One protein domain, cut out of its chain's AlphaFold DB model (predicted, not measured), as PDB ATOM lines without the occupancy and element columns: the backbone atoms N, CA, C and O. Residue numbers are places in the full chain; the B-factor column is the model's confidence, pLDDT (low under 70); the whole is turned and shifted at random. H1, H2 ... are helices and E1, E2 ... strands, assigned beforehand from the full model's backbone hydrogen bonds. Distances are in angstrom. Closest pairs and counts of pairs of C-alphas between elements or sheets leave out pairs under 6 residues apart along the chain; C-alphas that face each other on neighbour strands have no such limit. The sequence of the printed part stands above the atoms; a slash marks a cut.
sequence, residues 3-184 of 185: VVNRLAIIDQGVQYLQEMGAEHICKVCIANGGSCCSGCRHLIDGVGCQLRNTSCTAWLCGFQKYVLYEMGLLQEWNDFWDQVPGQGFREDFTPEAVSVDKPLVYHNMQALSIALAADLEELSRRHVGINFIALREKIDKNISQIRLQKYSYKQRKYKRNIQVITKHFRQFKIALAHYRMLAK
ATOM      1  N   VAL A   3       3.977 -63.076 -14.806       90.81
ATOM      2  CA  VAL A   3       3.533 -64.017 -15.844       90.81
ATOM      3  C   VAL A   3       2.304 -63.425 -16.522       90.81
ATOM      4  O   VAL A   3       1.320 -63.103 -15.857       90.81
ATOM      5  N   VAL A   4       2.375 -63.257 -17.838       92.94
ATOM      6  CA  VAL A   4       1.340 -62.611 -18.647       92.94
ATOM      7  C   VAL A   4       0.895 -63.564 -19.751       92.94
ATOM      8  O   VAL A   4       1.710 -64.278 -20.338       92.94
ATOM      9  N   ASN A   5      -0.405 -63.587 -20.037       95.31
ATOM     10  CA  ASN A   5      -0.948 -64.353 -21.154       95.31
ATOM     11  C   ASN A   5      -0.530 -63.724 -22.498       95.31
ATOM     12  O   ASN A   5      -0.505 -62.499 -22.630       95.31
ATOM     13  N   ARG A   6      -0.260 -64.547 -23.515       95.19
ATOM     14  CA  ARG A   6       0.091 -64.103 -24.874       95.19
ATOM     15  C   ARG A   6      -0.886 -63.082 -25.456       95.19
ATOM     16  O   ARG A   6      -0.444 -62.094 -26.033       95.19
ATOM     17  N   LEU A   7      -2.195 -63.297 -25.312       94.38
ATOM     18  CA  LEU A   7      -3.211 -62.360 -25.803       94.38
ATOM     19  C   LEU A   7      -3.083 -61.007 -25.103       94.38
ATOM     20  O   LEU A   7      -3.043 -59.986 -25.774       94.38
ATOM     21  N   ALA A   8      -2.868 -61.001 -23.787       94.44
ATOM     22  CA  ALA A   8      -2.646 -59.765 -23.043       94.44
ATOM     23  C   ALA A   8      -1.347 -59.041 -23.457       94.44
ATOM     24  O   ALA A   8      -1.281 -57.817 -23.372       94.44
ATOM     25  N   ILE A   9      -0.310 -59.754 -23.912       95.12
ATOM     26  CA  ILE A   9       0.905 -59.140 -24.483       95.12
ATOM     27  C   ILE A   9       0.605 -58.502 -25.842       95.12
ATOM     28  O   ILE A   9       1.035 -57.377 -26.106       95.12
ATOM     29  N   ILE A  10      -0.143 -59.205 -26.697       95.62
ATOM     30  CA  ILE A  10      -0.584 -58.672 -27.990       95.62
ATOM     31  C   ILE A  10      -1.434 -57.417 -27.768       95.62
ATOM     32  O   ILE A  10      -1.160 -56.398 -28.398       95.62
ATOM     33  N   ASP A  11      -2.388 -57.452 -26.838       95.31
ATOM     34  CA  ASP A  11      -3.277 -56.329 -26.533       95.31
ATOM     35  C   ASP A  11      -2.503 -55.109 -26.024       95.31
ATOM     36  O   ASP A  11      -2.730 -54.004 -26.511       95.31
ATOM     37  N   GLN A  12      -1.523 -55.296 -25.134       95.00
ATOM     38  CA  GLN A  12      -0.639 -54.209 -24.686       95.00
ATOM     39  C   GLN A  12       0.130 -53.579 -25.852       95.00
ATOM     40  O   GLN A  12       0.201 -52.356 -25.985       95.00
ATOM     41  N   GLY A  13       0.688 -54.408 -26.736       95.94
ATOM     42  CA  GLY A  13       1.391 -53.930 -27.919       95.94
ATOM     43  C   GLY A  13       0.475 -53.187 -28.896       95.94
ATOM     44  O   GLY A  13       0.855 -52.152 -29.444       95.94
ATOM     45  N   VAL A  14      -0.748 -53.681 -29.101       95.62
ATOM     46  CA  VAL A  14      -1.761 -53.023 -29.936       95.62
ATOM     47  C   VAL A  14      -2.180 -51.691 -29.323       95.62
ATOM     48  O   VAL A  14      -2.201 -50.690 -30.040       95.62
ATOM     49  N   GLN A  15      -2.437 -51.652 -28.017       95.69
ATOM     50  CA  GLN A  15      -2.772 -50.429 -27.295       95.69
ATOM     51  C   GLN A  15      -1.643 -49.400 -27.397       95.69
ATOM     52  O   GLN A  15      -1.896 -48.233 -27.680       95.69
ATOM     53  N   TYR A  16      -0.381 -49.820 -27.269       97.12
ATOM     54  CA  TYR A  16       0.756 -48.920 -27.457       97.12
ATOM     55  C   TYR A  16       0.782 -48.331 -28.870       97.12
ATOM     56  O   TYR A  16       0.980 -47.131 -29.043       97.12
ATOM     57  N   LEU A  17       0.556 -49.153 -29.900       96.19
ATOM     58  CA  LEU A  17       0.503 -48.677 -31.285       96.19
ATOM     59  C   LEU A  17      -0.676 -47.719 -31.527       96.19
ATOM     60  O   LEU A  17      -0.542 -46.789 -32.326       96.19
ATOM     61  N   GLN A  18      -1.804 -47.919 -30.841       94.75
ATOM     62  CA  GLN A  18      -2.946 -47.003 -30.868       94.75
ATOM     63  C   GLN A  18      -2.603 -45.665 -30.206       94.75
ATOM     64  O   GLN A  18      -2.748 -44.634 -30.853       94.75
ATOM     65  N   GLU A  19      -2.061 -45.664 -28.986       94.81
ATOM     66  CA  GLU A  19      -1.619 -44.454 -28.260       94.81
ATOM     67  C   GLU A  19      -0.493 -43.702 -28.981       94.81
ATOM     68  O   GLU A  19      -0.374 -42.473 -28.933       94.81
ATOM     69  N   MET A  20       0.332 -44.440 -29.718       95.50
ATOM     70  CA  MET A  20       1.335 -43.869 -30.596       95.50
ATOM     71  C   MET A  20       0.710 -43.150 -31.805       95.50
ATOM     72  O   MET A  20       1.356 -42.277 -32.386       95.50
ATOM     73  N   GLY A  21      -0.509 -43.500 -32.217       96.56
ATOM     74  CA  GLY A  21      -1.147 -42.996 -33.435       96.56
ATOM     75  C   GLY A  21      -0.669 -43.695 -34.709       96.56
ATOM     76  O   GLY A  21      -0.629 -43.087 -35.782       96.56
ATOM     77  N   ALA A  22      -0.275 -44.972 -34.617       96.25
ATOM     78  CA  ALA A  22       0.239 -45.749 -35.748       96.25
ATOM     79  C   ALA A  22      -0.724 -45.769 -36.949       96.25
ATOM     80  O   ALA A  22      -0.276 -45.780 -38.098       96.25
ATOM     81  N   GLU A  23      -2.032 -45.733 -36.693       95.56
ATOM     82  CA  GLU A  23      -3.077 -45.713 -37.717       95.56
ATOM     83  C   GLU A  23      -2.974 -44.517 -38.671       95.56
ATOM     84  O   GLU A  23      -3.174 -44.687 -39.874       95.56
ATOM     85  N   HIS A  24      -2.578 -43.336 -38.182       98.00
ATOM     86  CA  HIS A  24      -2.449 -42.136 -39.008       98.00
ATOM     87  C   HIS A  24      -1.369 -42.321 -40.075       98.00
ATOM     88  O   HIS A  24      -1.580 -42.023 -41.250       98.00
ATOM     89  N   ILE A  25      -0.230 -42.893 -39.677       98.06
ATOM     90  CA  ILE A  25       0.879 -43.214 -40.580       98.06
ATOM     91  C   ILE A  25       0.466 -44.339 -41.534       98.06
ATOM     92  O   ILE A  25       0.696 -44.256 -42.743       98.06
ATOM     93  N   CYS A  26      -0.147 -45.402 -41.002       95.75
ATOM     94  CA  CYS A  26      -0.561 -46.562 -41.782       95.75
ATOM     95  C   CYS A  26      -1.579 -46.196 -42.861       95.75
ATOM     96  O   CYS A  26      -1.440 -46.680 -43.981       95.75
ATOM     97  N   LYS A  27      -2.545 -45.319 -42.570       95.88
ATOM     98  CA  LYS A  27      -3.562 -44.865 -43.529       95.88
ATOM     99  C   LYS A  27      -2.931 -44.241 -44.774       95.88
ATOM    100  O   LYS A  27      -3.240 -44.666 -45.885       95.88
ATOM    101  N   VAL A  28      -1.997 -43.306 -44.588       96.69
ATOM    102  CA  VAL A  28      -1.262 -42.670 -45.695       96.69
ATOM    103  C   VAL A  28      -0.437 -43.707 -46.453       96.69
ATOM    104  O   VAL A  28      -0.485 -43.779 -47.678       96.69
ATOM    105  N   CYS A  29       0.291 -44.564 -45.733       95.75
ATOM    106  CA  CYS A  29       1.129 -45.579 -46.363       95.75
ATOM    107  C   CYS A  29       0.307 -46.569 -47.201       95.75
ATOM    108  O   CYS A  29       0.694 -46.862 -48.326       95.75
ATOM    109  N   ILE A  30      -0.820 -47.070 -46.688       93.31
ATOM    110  CA  ILE A  30      -1.695 -48.021 -47.388       93.31
ATOM    111  C   ILE A  30      -2.274 -47.387 -48.654       93.31
ATOM    112  O   ILE A  30      -2.187 -47.998 -49.717       93.31
ATOM    113  N   ALA A  31      -2.780 -46.151 -48.565       93.25
ATOM    114  CA  ALA A  31      -3.329 -45.424 -49.711       93.25
ATOM    115  C   ALA A  31      -2.302 -45.214 -50.841       93.25
ATOM    116  O   ALA A  31      -2.671 -45.115 -52.005       93.25
ATOM    117  N   ASN A  32      -1.010 -45.199 -50.504       93.12
ATOM    118  CA  ASN A  32       0.093 -44.992 -51.442       93.12
ATOM    119  C   ASN A  32       0.869 -46.291 -51.758       93.12
ATOM    120  O   ASN A  32       2.060 -46.248 -52.066       93.12
ATOM    121  N   GLY A  33       0.232 -47.466 -51.633       90.44
ATOM    122  CA  GLY A  33       0.838 -48.766 -51.973       90.44
ATOM    123  C   GLY A  33       1.959 -49.225 -51.028       90.44
ATOM    124  O   GLY A  33       2.634 -50.222 -51.269       90.44
ATOM    125  N   GLY A  34       2.158 -48.519 -49.920       92.38
ATOM    126  CA  GLY A  34       3.165 -48.763 -48.896       92.38
ATOM    127  C   GLY A  34       2.654 -49.587 -47.715       92.38
ATOM    128  O   GLY A  34       3.076 -49.342 -46.586       92.38
ATOM    129  N   SER A  35       1.755 -50.554 -47.920       91.38
ATOM    130  CA  SER A  35       1.298 -51.438 -46.835       91.38
ATOM    131  C   SER A  35       2.442 -52.320 -46.318       91.38
ATOM    132  O   SER A  35       3.274 -52.812 -47.084       91.38
ATOM    133  N   CYS A  36       2.543 -52.500 -44.999       91.00
ATOM    134  CA  CYS A  36       3.513 -53.432 -44.400       91.00
ATOM    135  C   CYS A  36       2.994 -54.876 -44.384       91.00
ATOM    136  O   CYS A  36       3.769 -55.833 -44.379       91.00
ATOM    137  N   CYS A  37       1.671 -55.027 -44.416       90.00
ATOM    138  CA  CYS A  37       0.986 -56.313 -44.406       90.00
ATOM    139  C   CYS A  37       0.805 -56.890 -45.818       90.00
ATOM    140  O   CYS A  37       0.239 -57.971 -45.947       90.00
ATOM    141  N   SER A  38       1.276 -56.200 -46.866       89.12
ATOM    142  CA  SER A  38       1.144 -56.657 -48.255       89.12
ATOM    143  C   SER A  38       1.695 -58.079 -48.435       89.12
ATOM    144  O   SER A  38       2.808 -58.385 -47.990       89.12
ATOM    145  N   GLY A  39       0.896 -58.963 -49.033       88.31
ATOM    146  CA  GLY A  39       1.219 -60.381 -49.214       88.31
ATOM    147  C   GLY A  39       1.133 -61.239 -47.943       88.31
ATOM    148  O   GLY A  39       1.677 -62.339 -47.917       88.31
ATOM    149  N   CYS A  40       0.541 -60.747 -46.851       92.06
ATOM    150  CA  CYS A  40       0.271 -61.571 -45.673       92.06
ATOM    151  C   CYS A  40      -0.964 -62.447 -45.917       92.06
ATOM    152  O   CYS A  40      -2.019 -61.923 -46.258       92.06
ATOM    153  N   ARG A  41      -0.869 -63.759 -45.655       92.50
ATOM    154  CA  ARG A  41      -1.995 -64.707 -45.803       92.50
ATOM    155  C   ARG A  41      -3.200 -64.404 -44.902       92.50
ATOM    156  O   ARG A  41      -4.283 -64.920 -45.136       92.50
ATOM    157  N   HIS A  42      -2.992 -63.612 -43.851       92.88
ATOM    158  CA  HIS A  42      -4.029 -63.208 -42.901       92.88
ATOM    159  C   HIS A  42      -4.609 -61.821 -43.209       92.88
ATOM    160  O   HIS A  42      -5.439 -61.339 -42.445       92.88
ATOM    161  N   LEU A  43      -4.157 -61.143 -44.269       92.12
ATOM    162  CA  LEU A  43      -4.724 -59.868 -44.701       92.12
ATOM    163  C   LEU A  43      -5.848 -60.134 -45.707       92.12
ATOM    164  O   LEU A  43      -5.603 -60.748 -46.740       92.12
ATOM    165  N   ILE A  44      -7.053 -59.646 -45.409       91.94
ATOM    166  CA  ILE A  44      -8.186 -59.664 -46.340       91.94
ATOM    167  C   ILE A  44      -8.434 -58.241 -46.841       91.94
ATOM    168  O   ILE A  44      -8.546 -57.306 -46.043       91.94
ATOM    169  N   ASP A  45      -8.542 -58.083 -48.158       85.31
ATOM    170  CA  ASP A  45      -8.823 -56.795 -48.789       85.31
ATOM    171  C   ASP A  45     -10.176 -56.238 -48.333       85.31
ATOM    172  O   ASP A  45     -11.172 -56.953 -48.236       85.31
ATOM    173  N   GLY A  46     -10.206 -54.948 -47.995       83.06
ATOM    174  CA  GLY A  46     -11.402 -54.268 -47.485       83.06
ATOM    175  C   GLY A  46     -11.808 -54.625 -46.047       83.06
ATOM    176  O   GLY A  46     -12.588 -53.886 -45.459       83.06
ATOM    177  N   VAL A  47     -11.258 -55.694 -45.457       89.56
ATOM    178  CA  VAL A  47     -11.566 -56.119 -44.076       89.56
ATOM    179  C   VAL A  47     -10.404 -55.830 -43.123       89.56
ATOM    180  O   VAL A  47     -10.609 -55.337 -42.019       89.56
ATOM    181  N   GLY A  48      -9.168 -56.102 -43.546       87.12
ATOM    182  CA  GLY A  48      -7.966 -55.929 -42.733       87.12
ATOM    183  C   GLY A  48      -7.370 -57.244 -42.227       87.12
ATOM    184  O   GLY A  48      -7.608 -58.323 -42.774       87.12
ATOM    185  N   CYS A  49      -6.513 -57.147 -41.209       90.88
ATOM    186  CA  CYS A  49      -5.806 -58.295 -40.642       90.88
ATOM    187  C   CYS A  49      -6.759 -59.185 -39.833       90.88
ATOM    188  O   CYS A  49      -7.408 -58.703 -38.912       90.88
ATOM    189  N   GLN A  50      -6.785 -60.479 -40.142       93.12
ATOM    190  CA  GLN A  50      -7.614 -61.481 -39.463       93.12
ATOM    191  C   GLN A  50      -6.888 -62.201 -38.325       93.12
ATOM    192  O   GLN A  50      -7.502 -62.943 -37.568       93.12
ATOM    193  N   LEU A  51      -5.569 -62.024 -38.219       91.50
ATOM    194  CA  LEU A  51      -4.762 -62.675 -37.194       91.50
ATOM    195  C   LEU A  51      -3.596 -61.773 -36.793       91.50
ATOM    196  O   LEU A  51      -2.465 -61.933 -37.261       91.50
ATOM    197  N   ARG A  52      -3.879 -60.788 -35.933       91.06
ATOM    198  CA  ARG A  52      -2.816 -60.029 -35.270       91.06
ATOM    199  C   ARG A  52      -2.139 -60.951 -34.260       91.06
ATOM    200  O   ARG A  52      -2.807 -61.605 -33.470       91.06
ATOM    201  N   ASN A  53      -0.818 -61.014 -34.321       93.94
ATOM    202  CA  ASN A  53      -0.017 -61.925 -33.517       93.94
ATOM    203  C   ASN A  53       1.169 -61.186 -32.887       93.94
ATOM    204  O   ASN A  53       1.391 -60.003 -33.178       93.94
ATOM    205  N   THR A  54       1.922 -61.868 -32.030       95.31
ATOM    206  CA  THR A  54       3.042 -61.295 -31.273       95.31
ATOM    207  C   THR A  54       4.057 -60.635 -32.205       95.31
ATOM    208  O   THR A  54       4.353 -59.450 -32.067       95.31
ATOM    209  N   SER A  55       4.504 -61.342 -33.241       94.06
ATOM    210  CA  SER A  55       5.534 -60.862 -34.173       94.06
ATOM    211  C   SER A  55       5.104 -59.648 -34.993       94.06
ATOM    212  O   SER A  55       5.861 -58.694 -35.155       94.06
ATOM    213  N   CYS A  56       3.868 -59.650 -35.503       92.44
ATOM    214  CA  CYS A  56       3.312 -58.504 -36.229       92.44
ATOM    215  C   CYS A  56       3.060 -57.302 -35.308       92.44
ATOM    216  O   CYS A  56       2.892 -56.179 -35.782       92.44
ATOM    217  N   THR A  57       2.960 -57.531 -34.000       95.44
ATOM    218  CA  THR A  57       2.765 -56.474 -33.004       95.44
ATOM    219  C   THR A  57       4.097 -55.887 -32.559       95.44
ATOM    220  O   THR A  57       4.209 -54.668 -32.516       95.44
ATOM    221  N   ALA A  58       5.117 -56.723 -32.365       96.00
ATOM    222  CA  ALA A  58       6.483 -56.324 -32.031       96.00
ATOM    223  C   ALA A  58       7.202 -55.559 -33.149       96.00
ATOM    224  O   ALA A  58       8.061 -54.705 -32.901       96.00
ATOM    225  N   TRP A  59       6.875 -55.875 -34.402       95.12
ATOM    226  CA  TRP A  59       7.551 -55.296 -35.552       95.12
ATOM    227  C   TRP A  59       7.047 -53.882 -35.871       95.12
ATOM    228  O   TRP A  59       5.881 -53.672 -36.207       95.12
ATOM    229  N   LEU A  60       7.967 -52.913 -35.844       96.12
ATOM    230  CA  LEU A  60       7.721 -51.532 -36.257       96.12
ATOM    231  C   LEU A  60       8.186 -51.312 -37.691       96.12
ATOM    232  O   LEU A  60       9.330 -51.617 -38.041       96.12
ATOM    233  N   CYS A  61       7.350 -50.674 -38.508       96.44
ATOM    234  CA  CYS A  61       7.811 -50.187 -39.804       96.44
ATOM    235  C   CYS A  61       8.787 -49.010 -39.622       96.44
ATOM    236  O   CYS A  61       8.799 -48.348 -38.584       96.44
ATOM    237  N   GLY A  62       9.577 -48.680 -40.649       97.75
ATOM    238  CA  GLY A  62      10.578 -47.610 -40.543       97.75
ATOM    239  C   GLY A  62      10.032 -46.243 -40.117       97.75
ATOM    240  O   GLY A  62      10.725 -45.515 -39.413       97.75
ATOM    241  N   PHE A  63       8.788 -45.902 -40.471       98.38
ATOM    242  CA  PHE A  63       8.156 -44.658 -40.016       98.38
ATOM    243  C   PHE A  63       7.778 -44.704 -38.537       98.38
ATOM    244  O   PHE A  63       8.073 -43.765 -37.806       98.38
ATOM    245  N   GLN A  64       7.187 -45.805 -38.073       98.00
ATOM    246  CA  GLN A  64       6.865 -45.966 -36.656       98.00
ATOM    247  C   GLN A  64       8.145 -45.981 -35.806       98.00
ATOM    248  O   GLN A  64       8.274 -45.265 -34.815       98.00
ATOM    249  N   LYS A  65       9.155 -46.719 -36.274       98.06
ATOM    250  CA  LYS A  65      10.484 -46.762 -35.668       98.06
ATOM    251  C   LYS A  65      11.139 -45.383 -35.609       98.06
ATOM    252  O   LYS A  65      11.850 -45.099 -34.651       98.06
ATOM    253  N   TYR A  66      10.904 -44.527 -36.605       98.38
ATOM    254  CA  TYR A  66      11.401 -43.153 -36.620       98.38
ATOM    255  C   TYR A  66      10.784 -42.288 -35.519       98.38
ATOM    256  O   TYR A  66      11.527 -41.575 -34.846       98.38
ATOM    257  N   VAL A  67       9.472 -42.400 -35.281       98.06
ATOM    258  CA  VAL A  67       8.810 -41.696 -34.168       98.06
ATOM    259  C   VAL A  67       9.453 -42.093 -32.837       98.06
ATOM    260  O   VAL A  67       9.934 -41.224 -32.112       98.06
ATOM    261  N   LEU A  68       9.568 -43.396 -32.554       97.56
ATOM    262  CA  LEU A  68      10.186 -43.864 -31.305       97.56
ATOM    263  C   LEU A  68      11.671 -43.507 -31.205       97.56
ATOM    264  O   LEU A  68      12.172 -43.216 -30.120       97.56
ATOM    265  N   TYR A  69      12.391 -43.521 -32.329       97.56
ATOM    266  CA  TYR A  69      13.796 -43.130 -32.387       97.56
ATOM    267  C   TYR A  69      13.990 -41.664 -31.982       97.56
ATOM    268  O   TYR A  69      14.850 -41.366 -31.156       97.56
ATOM    269  N   GLU A  70      13.183 -40.756 -32.526       96.94
ATOM    270  CA  GLU A  70      13.249 -39.326 -32.209       96.94
ATOM    271  C   GLU A  70      12.766 -39.016 -30.788       96.94
ATOM    272  O   GLU A  70      13.238 -38.066 -30.161       96.94
ATOM    273  N   MET A  71      11.875 -39.844 -30.250       94.81
ATOM    274  CA  MET A  71      11.408 -39.748 -28.868       94.81
ATOM    275  C   MET A  71      12.378 -40.354 -27.848       94.81
ATOM    276  O   MET A  71      12.217 -40.135 -26.653       94.81
ATOM    277  N   GLY A  72      13.394 -41.102 -28.291       95.12
ATOM    278  CA  GLY A  72      14.290 -41.837 -27.394       95.12
ATOM    279  C   GLY A  72      13.670 -43.098 -26.778       95.12
ATOM    280  O   GLY A  72      14.302 -43.725 -25.937       95.12
ATOM    281  N   LEU A  73      12.481 -43.506 -27.230       95.88
ATOM    282  CA  LEU A  73      11.696 -44.626 -26.690       95.88
ATOM    283  C   LEU A  73      11.952 -45.953 -27.414       95.88
ATOM    284  O   LEU A  73      11.492 -47.009 -26.993       95.88
ATOM    285  N   LEU A  74      12.705 -45.931 -28.519       96.31
ATOM    286  CA  LEU A  74      12.926 -47.134 -29.321       96.31
ATOM    287  C   LEU A  74      13.614 -48.257 -28.533       96.31
ATOM    288  O   LEU A  74      13.331 -49.424 -28.782       96.31
ATOM    289  N   GLN A  75      14.539 -47.936 -27.623       94.50
ATOM    290  CA  GLN A  75      15.212 -48.973 -26.838       94.50
ATOM    291  C   GLN A  75      14.250 -49.635 -25.852       94.50
ATOM    292  O   GLN A  75      14.285 -50.849 -25.738       94.50
ATOM    293  N   GLU A  76      13.359 -48.868 -25.227       95.12
ATOM    294  CA  GLU A  76      12.338 -49.400 -24.323       95.12
ATOM    295  C   GLU A  76      11.389 -50.366 -25.043       95.12
ATOM    296  O   GLU A  76      11.168 -51.479 -24.571       95.12
ATOM    297  N   TRP A  77      10.917 -49.990 -26.238       96.75
ATOM    298  CA  TRP A  77      10.125 -50.888 -27.083       96.75
ATOM    299  C   TRP A  77      10.861 -52.204 -27.362       96.75
ATOM    300  O   TRP A  77      10.291 -53.280 -27.202       96.75
ATOM    301  N   ASN A  78      12.136 -52.137 -27.764       95.69
ATOM    302  CA  ASN A  78      12.908 -53.352 -28.043       95.69
ATOM    303  C   ASN A  78      13.133 -54.181 -26.772       95.69
ATOM    304  O   ASN A  78      12.945 -55.385 -26.814       95.69
ATOM    305  N   ASP A  79      13.468 -53.546 -25.647       95.62
ATOM    306  CA  ASP A  79      13.673 -54.218 -24.362       95.62
ATOM    307  C   ASP A  79      12.425 -54.988 -23.909       95.62
ATOM    308  O   ASP A  79      12.544 -56.066 -23.326       95.62
ATOM    309  N   PHE A  80      11.227 -54.449 -24.160       96.31
ATOM    310  CA  PHE A  80       9.979 -55.162 -23.904       96.31
ATOM    311  C   PHE A  80       9.877 -56.420 -24.775       96.31
ATOM    312  O   PHE A  80       9.756 -57.528 -24.254       96.31
ATOM    313  N   TRP A  81       9.981 -56.266 -26.097       96.50
ATOM    314  CA  TRP A  81       9.786 -57.375 -27.034       96.50
ATOM    315  C   TRP A  81      10.916 -58.408 -27.022       96.50
ATOM    316  O   TRP A  81      10.651 -59.571 -27.303       96.50
ATOM    317  N   ASP A  82      12.138 -58.046 -26.631       95.50
ATOM    318  CA  ASP A  82      13.262 -58.979 -26.476       95.50
ATOM    319  C   ASP A  82      12.998 -60.022 -25.364       95.50
ATOM    320  O   ASP A  82      13.606 -61.091 -25.360       95.50
ATOM    321  N   GLN A  83      12.060 -59.751 -24.443       95.19
ATOM    322  CA  GLN A  83      11.621 -60.700 -23.409       95.19
ATOM    323  C   GLN A  83      10.574 -61.705 -23.915       95.19
ATOM    324  O   GLN A  83      10.312 -62.700 -23.242       95.19
ATOM    325  N   VAL A  84       9.951 -61.460 -25.072       96.19
ATOM    326  CA  VAL A  84       8.838 -62.273 -25.576       96.19
ATOM    327  C   VAL A  84       9.362 -63.303 -26.588       96.19
ATOM    328  O   VAL A  84       9.696 -62.935 -27.717       96.19
ATOM    329  N   PRO A  85       9.443 -64.602 -26.238       95.12
ATOM    330  CA  PRO A  85      10.011 -65.618 -27.120       95.12
ATOM    331  C   PRO A  85       9.038 -66.020 -28.236       95.12
ATOM    332  O   PRO A  85       7.851 -65.703 -28.201       95.12
ATOM    333  N   GLY A  86       9.533 -66.776 -29.217       93.50
ATOM    334  CA  GLY A  86       8.694 -67.393 -30.253       93.50
ATOM    335  C   GLY A  86       8.226 -66.447 -31.364       93.50
ATOM    336  O   GLY A  86       7.405 -66.840 -32.189       93.50
ATOM    337  N   GLN A  87       8.756 -65.223 -31.428       93.31
ATOM    338  CA  GLN A  87       8.503 -64.320 -32.548       93.31
ATOM    339  C   GLN A  87       9.131 -64.860 -33.847       93.31
ATOM    340  O   GLN A  87      10.281 -65.298 -33.861       93.31
ATOM    341  N   GLY A  88       8.391 -64.788 -34.954       88.94
ATOM    342  CA  GLY A  88       8.790 -65.228 -36.292       88.94
ATOM    343  C   GLY A  88       8.207 -64.329 -37.386       88.94
ATOM    344  O   GLY A  88       7.221 -63.624 -37.181       88.94
ATOM    345  N   PHE A  89       8.809 -64.305 -38.577       87.06
ATOM    346  CA  PHE A  89       8.336 -63.424 -39.654       87.06
ATOM    347  C   PHE A  89       6.904 -63.783 -40.079       87.06
ATOM    348  O   PHE A  89       6.690 -64.771 -40.769       87.06
ATOM    349  N   ARG A  90       5.927 -62.952 -39.679       85.00
ATOM    350  CA  ARG A  90       4.477 -63.169 -39.883       85.00
ATOM    351  C   ARG A  90       3.920 -64.445 -39.236       85.00
ATOM    352  O   ARG A  90       2.752 -64.764 -39.435       85.00
ATOM    353  N   GLU A  91       4.714 -65.114 -38.413       90.00
ATOM    354  CA  GLU A  91       4.360 -66.325 -37.674       90.00
ATOM    355  C   GLU A  91       4.465 -66.061 -36.175       90.00
ATOM    356  O   GLU A  91       5.085 -65.085 -35.761       90.00
ATOM    357  N   ASP A  92       3.829 -66.888 -35.357       92.81
ATOM    358  CA  ASP A  92       3.806 -66.705 -33.909       92.81
ATOM    359  C   ASP A  92       3.867 -68.063 -33.211       92.81
ATOM    360  O   ASP A  92       2.934 -68.864 -33.292       92.81
ATOM    361  N   PHE A  93       4.994 -68.302 -32.548       95.31
ATOM    362  CA  PHE A  93       5.271 -69.468 -31.716       95.31
ATOM    363  C   PHE A  93       5.384 -69.072 -30.241       95.31
ATOM    364  O   PHE A  93       5.925 -69.830 -29.435       95.31
ATOM    365  N   THR A  94       4.926 -67.871 -29.875       96.31
ATOM    366  CA  THR A  94       4.955 -67.396 -28.498       96.31
ATOM    367  C   THR A  94       4.107 -68.332 -27.624       96.31
ATOM    368  O   THR A  94       2.958 -68.632 -27.985       96.31
ATOM    369  N   PRO A  95       4.654 -68.824 -26.492       96.12
ATOM    370  CA  PRO A  95       3.918 -69.647 -25.540       96.12
ATOM    371  C   PRO A  95       2.682 -68.926 -25.002       96.12
ATOM    372  O   PRO A  95       2.623 -67.701 -24.992       96.12
ATOM    373  N   GLU A  96       1.701 -69.680 -24.511       95.75
ATOM    374  CA  GLU A  96       0.466 -69.105 -23.960       95.75
ATOM    375  C   GLU A  96       0.714 -68.203 -22.741       95.75
ATOM    376  O   GLU A  96       0.010 -67.209 -22.559       95.75
ATOM    377  N   ALA A  97       1.743 -68.512 -21.950       95.62
ATOM    378  CA  ALA A  97       2.187 -67.723 -20.810       95.62
ATOM    379  C   ALA A  97       3.660 -67.327 -20.973       95.62
ATOM    380  O   ALA A  97       4.507 -68.165 -21.287       95.62
ATOM    381  N   VAL A  98       3.967 -66.052 -20.739       94.50
ATOM    382  CA  VAL A  98       5.308 -65.473 -20.883       94.50
ATOM    383  C   VAL A  98       5.662 -64.700 -19.616       94.50
ATOM    384  O   VAL A  98       4.842 -63.953 -19.086       94.50
ATOM    385  N   SER A  99       6.892 -64.869 -19.137       93.81
ATOM    386  CA  SER A  99       7.430 -64.086 -18.023       93.81
ATOM    387  C   SER A  99       8.012 -62.773 -18.537       93.81
ATOM    388  O   SER A  99       8.911 -62.784 -19.373       93.81
ATOM    389  N   VAL A 100       7.520 -61.652 -18.015       92.31
ATOM    390  CA  VAL A 100       7.970 -60.303 -18.374       92.31
ATOM    391  C   VAL A 100       8.421 -59.567 -17.112       92.31
ATOM    392  O   VAL A 100       7.737 -59.572 -16.088       92.31
ATOM    393  N   ASP A 101       9.588 -58.936 -17.169       91.81
ATOM    394  CA  ASP A 101      10.157 -58.138 -16.082       91.81
ATOM    395  C   ASP A 101       9.956 -56.642 -16.282       91.81
ATOM    396  O   ASP A 101       9.620 -55.938 -15.330       91.81
ATOM    397  N   LYS A 102      10.151 -56.156 -17.511       88.69
ATOM    398  CA  LYS A 102       9.942 -54.746 -17.851       88.69
ATOM    399  C   LYS A 102       8.568 -54.581 -18.497       88.69
ATOM    400  O   LYS A 102       8.367 -55.169 -19.559       88.69
ATOM    401  N   PRO A 103       7.641 -53.811 -17.903       87.12
ATOM    402  CA  PRO A 103       6.369 -53.516 -18.543       87.12
ATOM    403  C   PRO A 103       6.575 -52.586 -19.742       87.12
ATOM    404  O   PRO A 103       7.565 -51.856 -19.816       87.12
ATOM    405  N   LEU A 104       5.613 -52.590 -20.660       89.81
ATOM    406  CA  LEU A 104       5.550 -51.606 -21.732       89.81
ATOM    407  C   LEU A 104       4.975 -50.296 -21.169       89.81
ATOM    408  O   LEU A 104       3.884 -50.308 -20.598       89.81
ATOM    409  N   VAL A 105       5.696 -49.177 -21.297       90.50
ATOM    410  CA  VAL A 105       5.235 -47.877 -20.780       90.50
ATOM    411  C   VAL A 105       4.524 -47.110 -21.884       90.50
ATOM    412  O   VAL A 105       5.043 -46.921 -22.978       90.50
ATOM    413  N   TYR A 106       3.302 -46.659 -21.616       88.31
ATOM    414  CA  TYR A 106       2.516 -45.932 -22.607       88.31
ATOM    415  C   TYR A 106       2.942 -44.468 -22.698       88.31
ATOM    416  O   TYR A 106       3.063 -43.766 -21.695       88.31
ATOM    417  N   HIS A 107       3.089 -43.993 -23.933       89.00
ATOM    418  CA  HIS A 107       3.340 -42.591 -24.238       89.00
ATOM    419  C   HIS A 107       2.344 -42.126 -25.293       89.00
ATOM    420  O   HIS A 107       2.288 -42.693 -26.386       89.00
ATOM    421  N   ASN A 108       1.591 -41.067 -24.994       88.06
ATOM    422  CA  ASN A 108       0.734 -40.447 -25.995       88.06
ATOM    423  C   ASN A 108       1.611 -39.692 -27.003       88.06
ATOM    424  O   ASN A 108       2.193 -38.649 -26.697       88.06
ATOM    425  N   MET A 109       1.717 -40.249 -28.207       93.44
ATOM    426  CA  MET A 109       2.488 -39.680 -29.316       93.44
ATOM    427  C   MET A 109       1.597 -39.362 -30.522       93.44
ATOM    428  O   MET A 109       2.113 -39.097 -31.611       93.44
ATOM    429  N   GLN A 110       0.272 -39.333 -30.327       95.75
ATOM    430  CA  GLN A 110      -0.726 -39.090 -31.373       95.75
ATOM    431  C   GLN A 110      -0.376 -37.866 -32.223       95.75
ATOM    432  O   GLN A 110      -0.277 -37.952 -33.446       95.75
ATOM    433  N   ALA A 111      -0.085 -36.732 -31.575       96.50
ATOM    434  CA  ALA A 111       0.252 -35.486 -32.262       96.50
ATOM    435  C   ALA A 111       1.483 -35.615 -33.181       96.50
ATOM    436  O   ALA A 111       1.524 -35.008 -34.252       96.50
ATOM    437  N   LEU A 112       2.474 -36.428 -32.798       98.00
ATOM    438  CA  LEU A 112       3.669 -36.670 -33.608       98.00
ATOM    439  C   LEU A 112       3.345 -37.540 -34.821       98.00
ATOM    440  O   LEU A 112       3.768 -37.220 -35.931       98.00
ATOM    441  N   SER A 113       2.573 -38.608 -34.634       98.19
ATOM    442  CA  SER A 113       2.173 -39.486 -35.737       98.19
ATOM    443  C   SER A 113       1.232 -38.795 -36.722       98.19
ATOM    444  O   SER A 113       1.390 -38.983 -37.927       98.19
ATOM    445  N   ILE A 114       0.324 -37.933 -36.248       98.56
ATOM    446  CA  ILE A 114      -0.505 -37.061 -37.097       98.56
ATOM    447  C   ILE A 114       0.381 -36.123 -37.921       98.56
ATOM    448  O   ILE A 114       0.210 -36.009 -39.136       98.56
ATOM    449  N   ALA A 115       1.358 -35.474 -37.285       98.62
ATOM    450  CA  ALA A 115       2.262 -34.561 -37.971       98.62
ATOM    451  C   ALA A 115       3.131 -35.280 -39.019       98.62
ATOM    452  O   ALA A 115       3.289 -34.781 -40.134       98.62
ATOM    453  N   LEU A 116       3.637 -36.479 -38.705       98.69
ATOM    454  CA  LEU A 116       4.359 -37.307 -39.670       98.69
ATOM    455  C   LEU A 116       3.455 -37.752 -40.824       98.69
ATOM    456  O   LEU A 116       3.874 -37.694 -41.975       98.69
ATOM    457  N   ALA A 117       2.219 -38.165 -40.540       98.56
ATOM    458  CA  ALA A 117       1.251 -38.530 -41.569       98.56
ATOM    459  C   ALA A 117       0.976 -37.357 -42.524       98.56
ATOM    460  O   ALA A 117       0.977 -37.550 -43.736       98.56
ATOM    461  N   ALA A 118       0.840 -36.133 -42.005       98.56
ATOM    462  CA  ALA A 118       0.678 -34.936 -42.827       98.56
ATOM    463  C   ALA A 118       1.895 -34.670 -43.735       98.56
ATOM    464  O   ALA A 118       1.727 -34.346 -44.910       98.56
ATOM    465  N   ASP A 119       3.119 -34.844 -43.224       98.31
ATOM    466  CA  ASP A 119       4.336 -34.719 -44.037       98.31
ATOM    467  C   ASP A 119       4.416 -35.804 -45.129       98.31
ATOM    468  O   ASP A 119       4.834 -35.531 -46.256       98.31
ATOM    469  N   LEU A 120       4.007 -37.034 -44.813       97.81
ATOM    470  CA  LEU A 120       3.943 -38.146 -45.763       97.81
ATOM    471  C   LEU A 120       2.900 -37.899 -46.868       97.81
ATOM    472  O   LEU A 120       3.187 -38.142 -48.039       97.81
ATOM    473  N   GLU A 121       1.735 -37.364 -46.513       97.06
ATOM    474  CA  GLU A 121       0.674 -36.979 -47.453       97.06
ATOM    475  C   GLU A 121       1.100 -35.804 -48.354       97.06
ATOM    476  O   GLU A 121       0.742 -35.718 -49.526       97.06
ATOM    477  N   GLU A 122       1.887 -34.863 -47.831       96.31
ATOM    478  CA  GLU A 122       2.466 -33.800 -48.657       96.31
ATOM    479  C   GLU A 122       3.510 -34.360 -49.635       96.31
ATOM    480  O   GLU A 122       3.578 -33.940 -50.793       96.31
ATOM    481  N   LEU A 123       4.316 -35.326 -49.187       95.38
ATOM    482  CA  LEU A 123       5.313 -35.978 -50.031       95.38
ATOM    483  C   LEU A 123       4.687 -36.774 -51.177       95.38
ATOM    484  O   LEU A 123       5.208 -36.688 -52.290       95.38
ATOM    485  N   SER A 124       3.593 -37.506 -50.937       94.44
ATOM    486  CA  SER A 124       2.883 -38.227 -52.005       94.44
ATOM    487  C   SER A 124       2.351 -37.275 -53.077       94.44
ATOM    488  O   SER A 124       2.460 -37.570 -54.265       94.44
ATOM    489  N   ARG A 125       1.856 -36.096 -52.676       92.81
ATOM    490  CA  ARG A 125       1.367 -35.064 -53.604       92.81
ATOM    491  C   ARG A 125       2.482 -34.376 -54.393       92.81
ATOM    492  O   ARG A 125       2.298 -34.082 -55.570       92.81
ATOM    493  N   ARG A 126       3.632 -34.095 -53.770       91.00
ATOM    494  CA  ARG A 126       4.737 -33.353 -54.415       91.00
ATOM    495  C   ARG A 126       5.657 -34.209 -55.277       91.00
ATOM    496  O   ARG A 126       6.303 -33.677 -56.177       91.00
ATOM    497  N   HIS A 127       5.766 -35.503 -54.987       85.94
ATOM    498  CA  HIS A 127       6.715 -36.398 -55.642       85.94
ATOM    499  C   HIS A 127       5.985 -37.569 -56.298       85.94
ATOM    500  O   HIS A 127       5.815 -38.630 -55.698       85.94
ATOM    501  N   VAL A 128       5.593 -37.377 -57.560       81.38
ATOM    502  CA  VAL A 128       4.992 -38.434 -58.383       81.38
ATOM    503  C   VAL A 128       5.908 -39.664 -58.391       81.38
ATOM    504  O   VAL A 128       7.101 -39.557 -58.676       81.38
ATOM    505  N   GLY A 129       5.352 -40.830 -58.057       81.38
ATOM    506  CA  GLY A 129       6.088 -42.098 -58.042       81.38
ATOM    507  C   GLY A 129       6.975 -42.325 -56.812       81.38
ATOM    508  O   GLY A 129       7.840 -43.203 -56.844       81.38
ATOM    509  N   ILE A 130       6.795 -41.566 -55.724       90.00
ATOM    510  CA  ILE A 130       7.498 -41.848 -54.469       90.00
ATOM    511  C   ILE A 130       7.194 -43.273 -53.978       90.00
ATOM    512  O   ILE A 130       6.048 -43.677 -53.803       90.00
ATOM    513  N   ASN A 131       8.248 -44.050 -53.726       94.38
ATOM    514  CA  ASN A 131       8.118 -45.410 -53.217       94.38
ATOM    515  C   ASN A 131       8.193 -45.408 -51.681       94.38
ATOM    516  O   ASN A 131       9.276 -45.350 -51.089       94.38
ATOM    517  N   PHE A 132       7.029 -45.493 -51.034       95.44
ATOM    518  CA  PHE A 132       6.911 -45.513 -49.573       95.44
ATOM    519  C   PHE A 132       7.574 -46.733 -48.922       95.44
ATOM    520  O   PHE A 132       8.077 -46.621 -47.801       95.44
ATOM    521  N   ILE A 133       7.626 -47.875 -49.617       95.50
ATOM    522  CA  ILE A 133       8.325 -49.079 -49.148       95.50
ATOM    523  C   ILE A 133       9.832 -48.810 -49.092       95.50
ATOM    524  O   ILE A 133      10.456 -48.977 -48.045       95.50
ATOM    525  N   ALA A 134      10.406 -48.286 -50.172       96.06
ATOM    526  CA  ALA A 134      11.824 -47.942 -50.205       96.06
ATOM    527  C   ALA A 134      12.170 -46.852 -49.175       96.06
ATOM    528  O   ALA A 134      13.216 -46.910 -48.525       96.06
ATOM    529  N   LEU A 135      11.288 -45.863 -48.988       96.44
ATOM    530  CA  LEU A 135      11.488 -44.793 -48.012       96.44
ATOM    531  C   LEU A 135      11.522 -45.331 -46.574       96.44
ATOM    532  O   LEU A 135      12.486 -45.059 -45.852       96.44
ATOM    533  N   ARG A 136      10.519 -46.123 -46.162       96.19
ATOM    534  CA  ARG A 136      10.481 -46.700 -44.806       96.19
ATOM    535  C   ARG A 136      11.652 -47.656 -44.569       96.19
ATOM    536  O   ARG A 136      12.258 -47.600 -43.506       96.19
ATOM    537  N   GLU A 137      12.029 -48.477 -45.549       96.94
ATOM    538  CA  GLU A 137      13.163 -49.405 -45.426       96.94
ATOM    539  C   GLU A 137      14.489 -48.661 -45.290       96.94
ATOM    540  O   GLU A 137      15.347 -49.035 -44.490       96.94
ATOM    541  N   LYS A 138      14.657 -47.554 -46.021       97.44
ATOM    542  CA  LYS A 138      15.848 -46.714 -45.899       97.44
ATOM    543  C   LYS A 138      15.945 -46.092 -44.508       97.44
ATOM    544  O   LYS A 138      17.043 -46.036 -43.953       97.44
ATOM    545  N   ILE A 139      14.830 -45.637 -43.937       97.94
ATOM    546  CA  ILE A 139      14.789 -45.122 -42.562       97.94
ATOM    547  C   ILE A 139      15.133 -46.235 -41.568       97.94
ATOM    548  O   ILE A 139      16.082 -46.075 -40.797       97.94
ATOM    549  N   ASP A 140      14.437 -47.373 -41.639       97.62
ATOM    550  CA  ASP A 140      14.665 -48.522 -40.757       97.62
ATOM    551  C   ASP A 140      16.133 -48.962 -40.776       97.62
ATOM    552  O   ASP A 140      16.776 -49.036 -39.728       97.62
ATOM    553  N   LYS A 141      16.704 -49.139 -41.973       97.62
ATOM    554  CA  LYS A 141      18.102 -49.533 -42.150       97.62
ATOM    555  C   LYS A 141      19.056 -48.574 -41.449       97.62
ATOM    556  O   LYS A 141      19.977 -49.026 -40.774       97.62
ATOM    557  N   ASN A 142      18.875 -47.259 -41.596       98.12
ATOM    558  CA  ASN A 142      19.770 -46.299 -40.948       98.12
ATOM    559  C   ASN A 142      19.613 -46.319 -39.419       98.12
ATOM    560  O   ASN A 142      20.626 -46.267 -38.723       98.12
ATOM    561  N   ILE A 143      18.391 -46.455 -38.893       97.75
ATOM    562  CA  ILE A 143      18.152 -46.569 -37.445       97.75
ATOM    563  C   ILE A 143      18.799 -47.842 -36.887       97.75
ATOM    564  O   ILE A 143      19.546 -47.780 -35.910       97.75
ATOM    565  N   SER A 144      18.573 -48.987 -37.533       95.75
ATOM    566  CA  SER A 144      19.173 -50.271 -37.156       95.75
ATOM    567  C   SER A 144      20.700 -50.185 -37.155       95.75
ATOM    568  O   SER A 144      21.355 -50.614 -36.208       95.75
ATOM    569  N   GLN A 145      21.284 -49.537 -38.168       96.19
ATOM    570  CA  GLN A 145      22.728 -49.356 -38.240       96.19
ATOM    571  C   GLN A 145      23.286 -48.520 -37.085       96.19
ATOM    572  O   GLN A 145      24.360 -48.857 -36.605       96.19
ATOM    573  N   ILE A 146      22.582 -47.493 -36.589       95.19
ATOM    574  CA  ILE A 146      23.048 -46.702 -35.433       95.19
ATOM    575  C   ILE A 146      23.296 -47.598 -34.215       95.19
ATOM    576  O   ILE A 146      24.348 -47.464 -33.591       95.19
ATOM    577  N   ARG A 147      22.377 -48.526 -33.914       89.25
ATOM    578  CA  ARG A 147      22.498 -49.459 -32.778       89.25
ATOM    579  C   ARG A 147      23.667 -50.433 -32.943       89.25
ATOM    580  O   ARG A 147      24.344 -50.742 -31.973       89.25
ATOM    581  N   LEU A 148      23.935 -50.873 -34.173       91.94
ATOM    582  CA  LEU A 148      24.999 -51.840 -34.469       91.94
ATOM    583  C   LEU A 148      26.414 -51.236 -34.438       91.94
ATOM    584  O   LEU A 148      27.402 -51.966 -34.381       91.94
ATOM    585  N   GLN A 149      26.553 -49.911 -34.521       93.50
ATOM    586  CA  GLN A 149      27.873 -49.285 -34.577       93.50
ATOM    587  C   GLN A 149      28.485 -49.082 -33.188       93.50
ATOM    588  O   GLN A 149      27.996 -48.276 -32.399       93.50
ATOM    589  N   LYS A 150      29.665 -49.677 -32.976       90.94
ATOM    590  CA  LYS A 150      30.521 -49.439 -31.797       90.94
ATOM    591  C   LYS A 150      31.045 -47.999 -31.702       90.94
ATOM    592  O   LYS A 150      31.204 -47.465 -30.612       90.94
ATOM    593  N   TYR A 151      31.347 -47.369 -32.841       93.00
ATOM    594  CA  TYR A 151      32.037 -46.075 -32.876       93.00
ATOM    595  C   TYR A 151      31.101 -44.905 -33.195       93.00
ATOM    596  O   TYR A 151      30.373 -44.922 -34.194       93.00
ATOM    597  N   SER A 152      31.216 -43.827 -32.415       91.12
ATOM    598  CA  SER A 152      30.370 -42.631 -32.530       91.12
ATOM    599  C   SER A 152      30.438 -41.956 -33.906       91.12
ATOM    600  O   SER A 152      29.426 -41.465 -34.403       91.12
ATOM    601  N   TYR A 153      31.591 -41.968 -34.586       92.25
ATOM    602  CA  TYR A 153      31.709 -41.384 -35.931       92.25
ATOM    603  C   TYR A 153      30.896 -42.154 -36.983       92.25
ATOM    604  O   TYR A 153      30.301 -41.535 -37.868       92.25
ATOM    605  N   LYS A 154      30.802 -43.486 -36.859       92.12
ATOM    606  CA  LYS A 154      29.958 -44.306 -37.738       92.12
ATOM    607  C   LYS A 154      28.480 -44.079 -37.429       92.12
ATOM    608  O   LYS A 154      27.692 -43.926 -38.356       92.12
ATOM    609  N   GLN A 155      28.111 -43.949 -36.154       94.56
ATOM    610  CA  GLN A 155      26.747 -43.564 -35.767       94.56
ATOM    611  C   GLN A 155      26.354 -42.203 -36.361       94.56
ATOM    612  O   GLN A 155      25.267 -42.066 -36.921       94.56
ATOM    613  N   ARG A 156      27.251 -41.202 -36.315       95.69
ATOM    614  CA  ARG A 156      27.014 -39.864 -36.896       95.69
ATOM    615  C   ARG A 156      26.679 -39.917 -38.388       95.69
ATOM    616  O   ARG A 156      25.805 -39.170 -38.820       95.69
ATOM    617  N   LYS A 157      27.318 -40.801 -39.165       96.56
ATOM    618  CA  LYS A 157      26.990 -41.004 -40.589       96.56
ATOM    619  C   LYS A 157      25.518 -41.380 -40.772       96.56
ATOM    620  O   LYS A 157      24.820 -40.747 -41.555       96.56
ATOM    621  N   TYR A 158      25.035 -42.369 -40.025       97.25
ATOM    622  CA  TYR A 158      23.649 -42.829 -40.138       97.25
ATOM    623  C   TYR A 158      22.642 -41.798 -39.613       97.25
ATOM    624  O   TYR A 158      21.603 -41.601 -40.235       97.25
ATOM    625  N   LYS A 159      22.983 -41.051 -38.552       96.94
ATOM    626  CA  LYS A 159      22.174 -39.906 -38.092       96.94
ATOM    627  C   LYS A 159      22.021 -38.840 -39.185       96.94
ATOM    628  O   LYS A 159      20.911 -38.394 -39.453       96.94
ATOM    629  N   ARG A 160      23.113 -38.483 -39.874       97.19
ATOM    630  CA  ARG A 160      23.074 -37.546 -41.015       97.19
ATOM    631  C   ARG A 160      22.221 -38.080 -42.163       97.19
ATOM    632  O   ARG A 160      21.432 -37.335 -42.730       97.19
ATOM    633  N   ASN A 161      22.327 -39.368 -42.480       97.50
ATOM    634  CA  ASN A 161      21.475 -39.977 -43.500       97.50
ATOM    635  C   ASN A 161      19.990 -39.865 -43.140       97.50
ATOM    636  O   ASN A 161      19.196 -39.501 -44.002       97.50
ATOM    637  N   ILE A 162      19.616 -40.133 -41.882       97.44
ATOM    638  CA  ILE A 162      18.238 -39.943 -41.406       97.44
ATOM    639  C   ILE A 162      17.815 -38.487 -41.601       97.44
ATOM    640  O   ILE A 162      16.761 -38.253 -42.180       97.44
ATOM    641  N   GLN A 163      18.640 -37.508 -41.218       96.81
ATOM    642  CA  GLN A 163      18.331 -36.082 -41.409       96.81
ATOM    643  C   GLN A 163      18.089 -35.715 -42.881       96.81
ATOM    644  O   GLN A 163      17.182 -34.941 -43.177       96.81
ATOM    645  N   VAL A 164      18.866 -36.288 -43.807       96.56
ATOM    646  CA  VAL A 164      18.693 -36.077 -45.253       96.56
ATOM    647  C   VAL A 164      17.395 -36.709 -45.757       96.56
ATOM    648  O   VAL A 164      16.659 -36.072 -46.506       96.56
ATOM    649  N   ILE A 165      17.099 -37.946 -45.348       94.88
ATOM    650  CA  ILE A 165      15.882 -38.665 -45.753       94.88
ATOM    651  C   ILE A 165      14.634 -37.945 -45.231       94.88
ATOM    652  O   ILE A 165      13.672 -37.744 -45.961       94.88
ATOM    653  N   THR A 166      14.686 -37.501 -43.979       96.19
ATOM    654  CA  THR A 166      13.578 -36.858 -43.259       96.19
ATOM    655  C   THR A 166      13.591 -35.337 -43.410       96.19
ATOM    656  O   THR A 166      12.944 -34.617 -42.647       96.19
ATOM    657  N   LYS A 167      14.331 -34.787 -44.385       95.50
ATOM    658  CA  LYS A 167      14.454 -33.330 -44.566       95.50
ATOM    659  C   LYS A 167      13.097 -32.649 -44.773       95.50
ATOM    660  O   LYS A 167      12.905 -31.548 -44.272       95.50
ATOM    661  N   HIS A 168      12.161 -33.344 -45.418       94.31
ATOM    662  CA  HIS A 168      10.811 -32.862 -45.714       94.31
ATOM    663  C   HIS A 168       9.790 -33.087 -44.593       94.31
ATOM    664  O   HIS A 168       8.663 -32.628 -44.731       94.31
ATOM    665  N   PHE A 169      10.167 -33.739 -43.489       97.50
ATOM    666  CA  PHE A 169       9.273 -33.965 -42.349       97.50
ATOM    667  C   PHE A 169       9.195 -32.718 -41.459       97.50
ATOM    668  O   PHE A 169       9.741 -32.681 -40.353       97.50
ATOM    669  N   ARG A 170       8.644 -31.631 -42.004       97.31
ATOM    670  CA  ARG A 170       8.620 -30.322 -41.345       97.31
ATOM    671  C   ARG A 170       7.623 -30.316 -40.195       97.31
ATOM    672  O   ARG A 170       7.985 -29.860 -39.110       97.31
ATOM    673  N   GLN A 171       6.408 -30.806 -40.425       98.25
ATOM    674  CA  GLN A 171       5.356 -30.793 -39.414       98.25
ATOM    675  C   GLN A 171       5.740 -31.667 -38.228       98.25
ATOM    676  O   GLN A 171       5.630 -31.232 -37.083       98.25
ATOM    677  N   PHE A 172       6.304 -32.846 -38.492       98.50
ATOM    678  CA  PHE A 172       6.829 -33.720 -37.453       98.50
ATOM    679  C   PHE A 172       7.902 -33.026 -36.605       98.50
ATOM    680  O   PHE A 172       7.839 -33.072 -35.380       98.50
ATOM    681  N   LYS A 173       8.869 -32.335 -37.224       98.00
ATOM    682  CA  LYS A 173       9.931 -31.625 -36.484       98.00
ATOM    683  C   LYS A 173       9.386 -30.496 -35.610       98.00
ATOM    684  O   LYS A 173       9.897 -30.300 -34.510       98.00
ATOM    685  N   ILE A 174       8.365 -29.775 -36.077       97.62
ATOM    686  CA  ILE A 174       7.684 -28.732 -35.293       97.62
ATOM    687  C   ILE A 174       6.964 -29.364 -34.098       97.62
ATOM    688  O   ILE A 174       7.179 -28.938 -32.963       97.62
ATOM    689  N   ALA A 175       6.172 -30.413 -34.332       97.50
ATOM    690  CA  ALA A 175       5.449 -31.120 -33.279       97.50
ATOM    691  C   ALA A 175       6.404 -31.727 -32.235       97.50
ATOM    692  O   ALA A 175       6.178 -31.603 -31.034       97.50
ATOM    693  N   LEU A 176       7.523 -32.304 -32.680       96.69
ATOM    694  CA  LEU A 176       8.565 -32.859 -31.817       96.69
ATOM    695  C   LEU A 176       9.255 -31.786 -30.969       96.69
ATOM    696  O   LEU A 176       9.526 -32.013 -29.790       96.69
ATOM    697  N   ALA A 177       9.549 -30.619 -31.548       95.75
ATOM    698  CA  ALA A 177      10.108 -29.500 -30.797       95.75
ATOM    699  C   ALA A 177       9.128 -29.017 -29.720       95.75
ATOM    700  O   ALA A 177       9.537 -28.826 -28.578       95.75
ATOM    701  N   HIS A 178       7.841 -28.893 -30.058       93.88
ATOM    702  CA  HIS A 178       6.792 -28.522 -29.110       93.88
ATOM    703  C   HIS A 178       6.654 -29.536 -27.967       93.88
ATOM    704  O   HIS A 178       6.705 -29.155 -26.801       93.88
ATOM    705  N   TYR A 179       6.595 -30.831 -28.288       91.31
ATOM    706  CA  TYR A 179       6.563 -31.904 -27.294       91.31
ATOM    707  C   TYR A 179       7.750 -31.822 -26.320       91.31
ATOM    708  O   TYR A 179       7.580 -31.871 -25.104       91.31
ATOM    709  N   ARG A 180       8.967 -31.629 -26.847       91.19
ATOM    710  CA  ARG A 180      10.193 -31.509 -26.040       91.19
ATOM    711  C   ARG A 180      10.257 -30.231 -25.199       91.19
ATOM    712  O   ARG A 180      11.048 -30.196 -24.262       91.19
ATOM    713  N   MET A 181       9.506 -29.186 -25.547       89.50
ATOM    714  CA  MET A 181       9.373 -27.992 -24.706       89.50
ATOM    715  C   MET A 181       8.440 -28.271 -23.530       89.50
ATOM    716  O   MET A 181       8.832 -28.020 -22.400       89.50
ATOM    717  N   LEU A 182       7.272 -28.869 -23.790       84.94
ATOM    718  CA  LEU A 182       6.303 -29.209 -22.744       84.94
ATOM    719  C   LEU A 182       6.866 -30.203 -21.722       84.94
ATOM    720  O   LEU A 182       6.649 -30.028 -20.534       84.94
ATOM    721  N   ALA A 183       7.641 -31.198 -22.164       76.50
ATOM    722  CA  ALA A 183       8.239 -32.202 -21.279       76.50
ATOM    723  C   ALA A 183       9.385 -31.677 -20.382       76.50
ATOM    724  O   ALA A 183       9.916 -32.433 -19.572       76.50
ATOM    725  N   LYS A 184       9.828 -30.425 -20.566       61.81
ATOM    726  CA  LYS A 184      10.864 -29.772 -19.741       61.81
ATOM    727  C   LYS A 184      10.290 -28.817 -18.690       61.81
ATOM    728  O   LYS A 184      11.065 -28.273 -17.906       61.81
TER     729      LYS A 184
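AT A GLANCE: This is residues 3 to 184 of the 185 residues of an uncharacterized protein of Paenibacillaceae bacterium (UniProt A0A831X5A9). A tiny two-stranded sheet, E1 and E2, sits at one end of a helical body that has H4 near its middle. H2, H6 and H9 run side by side along one side of H4, and the hairpin of H7 and H8 packs on another side through H7; H1 and H5 run between this body and the sheet's end, where H3 and long loops lie. The printed part has 182 residues, in the order E1, H1 to H5, E2, H6 to H9; the sheet is antiparallel and the class is mostly helix. The whole is compact, with a radius of gyration of the C-alphas of 16.7 A, and spans 45 by 41 by 32 A.

IN THESE COORDINATES: Find C-alpha 3 at (3.533, -64.017, -15.844), where E1, residues 3 to 5, begins; its partner E2 is residues 97 to 100. H1, residues 6 to 20, runs 21.1 A to C-alpha 20 at (1.335, -43.869, -30.596). Next come H2, residues 22 to 31, H3, residues 54 to 58, H4, residues 62 to 71, and H5, residues 74 to 81. H6, residues 110 to 126, and H7, residues 132 to 148, are each 24.4 A long. H8, residues 152 to 165, measures 20.0 A, and H9, residues 170 to 182, runs 18.8 A to C-alpha 182 at (6.303, -29.209, -22.744).

HOW THE PARTS SIT: Begin at the sheet, where N 4 and O 98 are 2.9 A apart, within hydrogen-bond range, as are N 98 and O 4 at 2.9 A. H1 touches H3, closest at the C-alphas of Ile 10 and Thr 54, 5.6 A. H1 and H5 are near each other. H1 and H6 only just touch, with 3 pairs of C-alphas within 8 A, and only at their ends, closest at Met 20 and Gln 110, 5.3 A. H6 touches H2 at a shallow tilt of 16 degrees, the same way, closest at the C-alphas of Ile 25 and Ala 117, 4.8 A. H6 touches H9 at a shallow tilt of 15 degrees, opposite ways, closest at Ala 115 and Phe 172, 4.7 A. H4 touches residues 136 to 143 of H7 at a steep tilt of 46 degrees, closest at Gly 62 and Asp 140, 4.2 A. H7 and H8 form a helical hairpin, closest at Ile 146 and Gln 155, 4.9 A; H8 is apart from H4. Every O i to N i+4 pair is within hydrogen-bond range in H1, H3, H4, H5, H6 and H9, against 5 of 6 in H2, 12 of 13 in H7 and 9 of 10 in H8.

THE WHOLE: The two C-alphas farthest apart, those of Val 3 and Val 128, are 49.7 A apart. The printed part has no cut. The long links are H2 to H3, residues 32 to 53, and H5 to E2, residues 82 to 96. Mean pLDDT of the printed part is 94.0, and residue 184 alone is under 70.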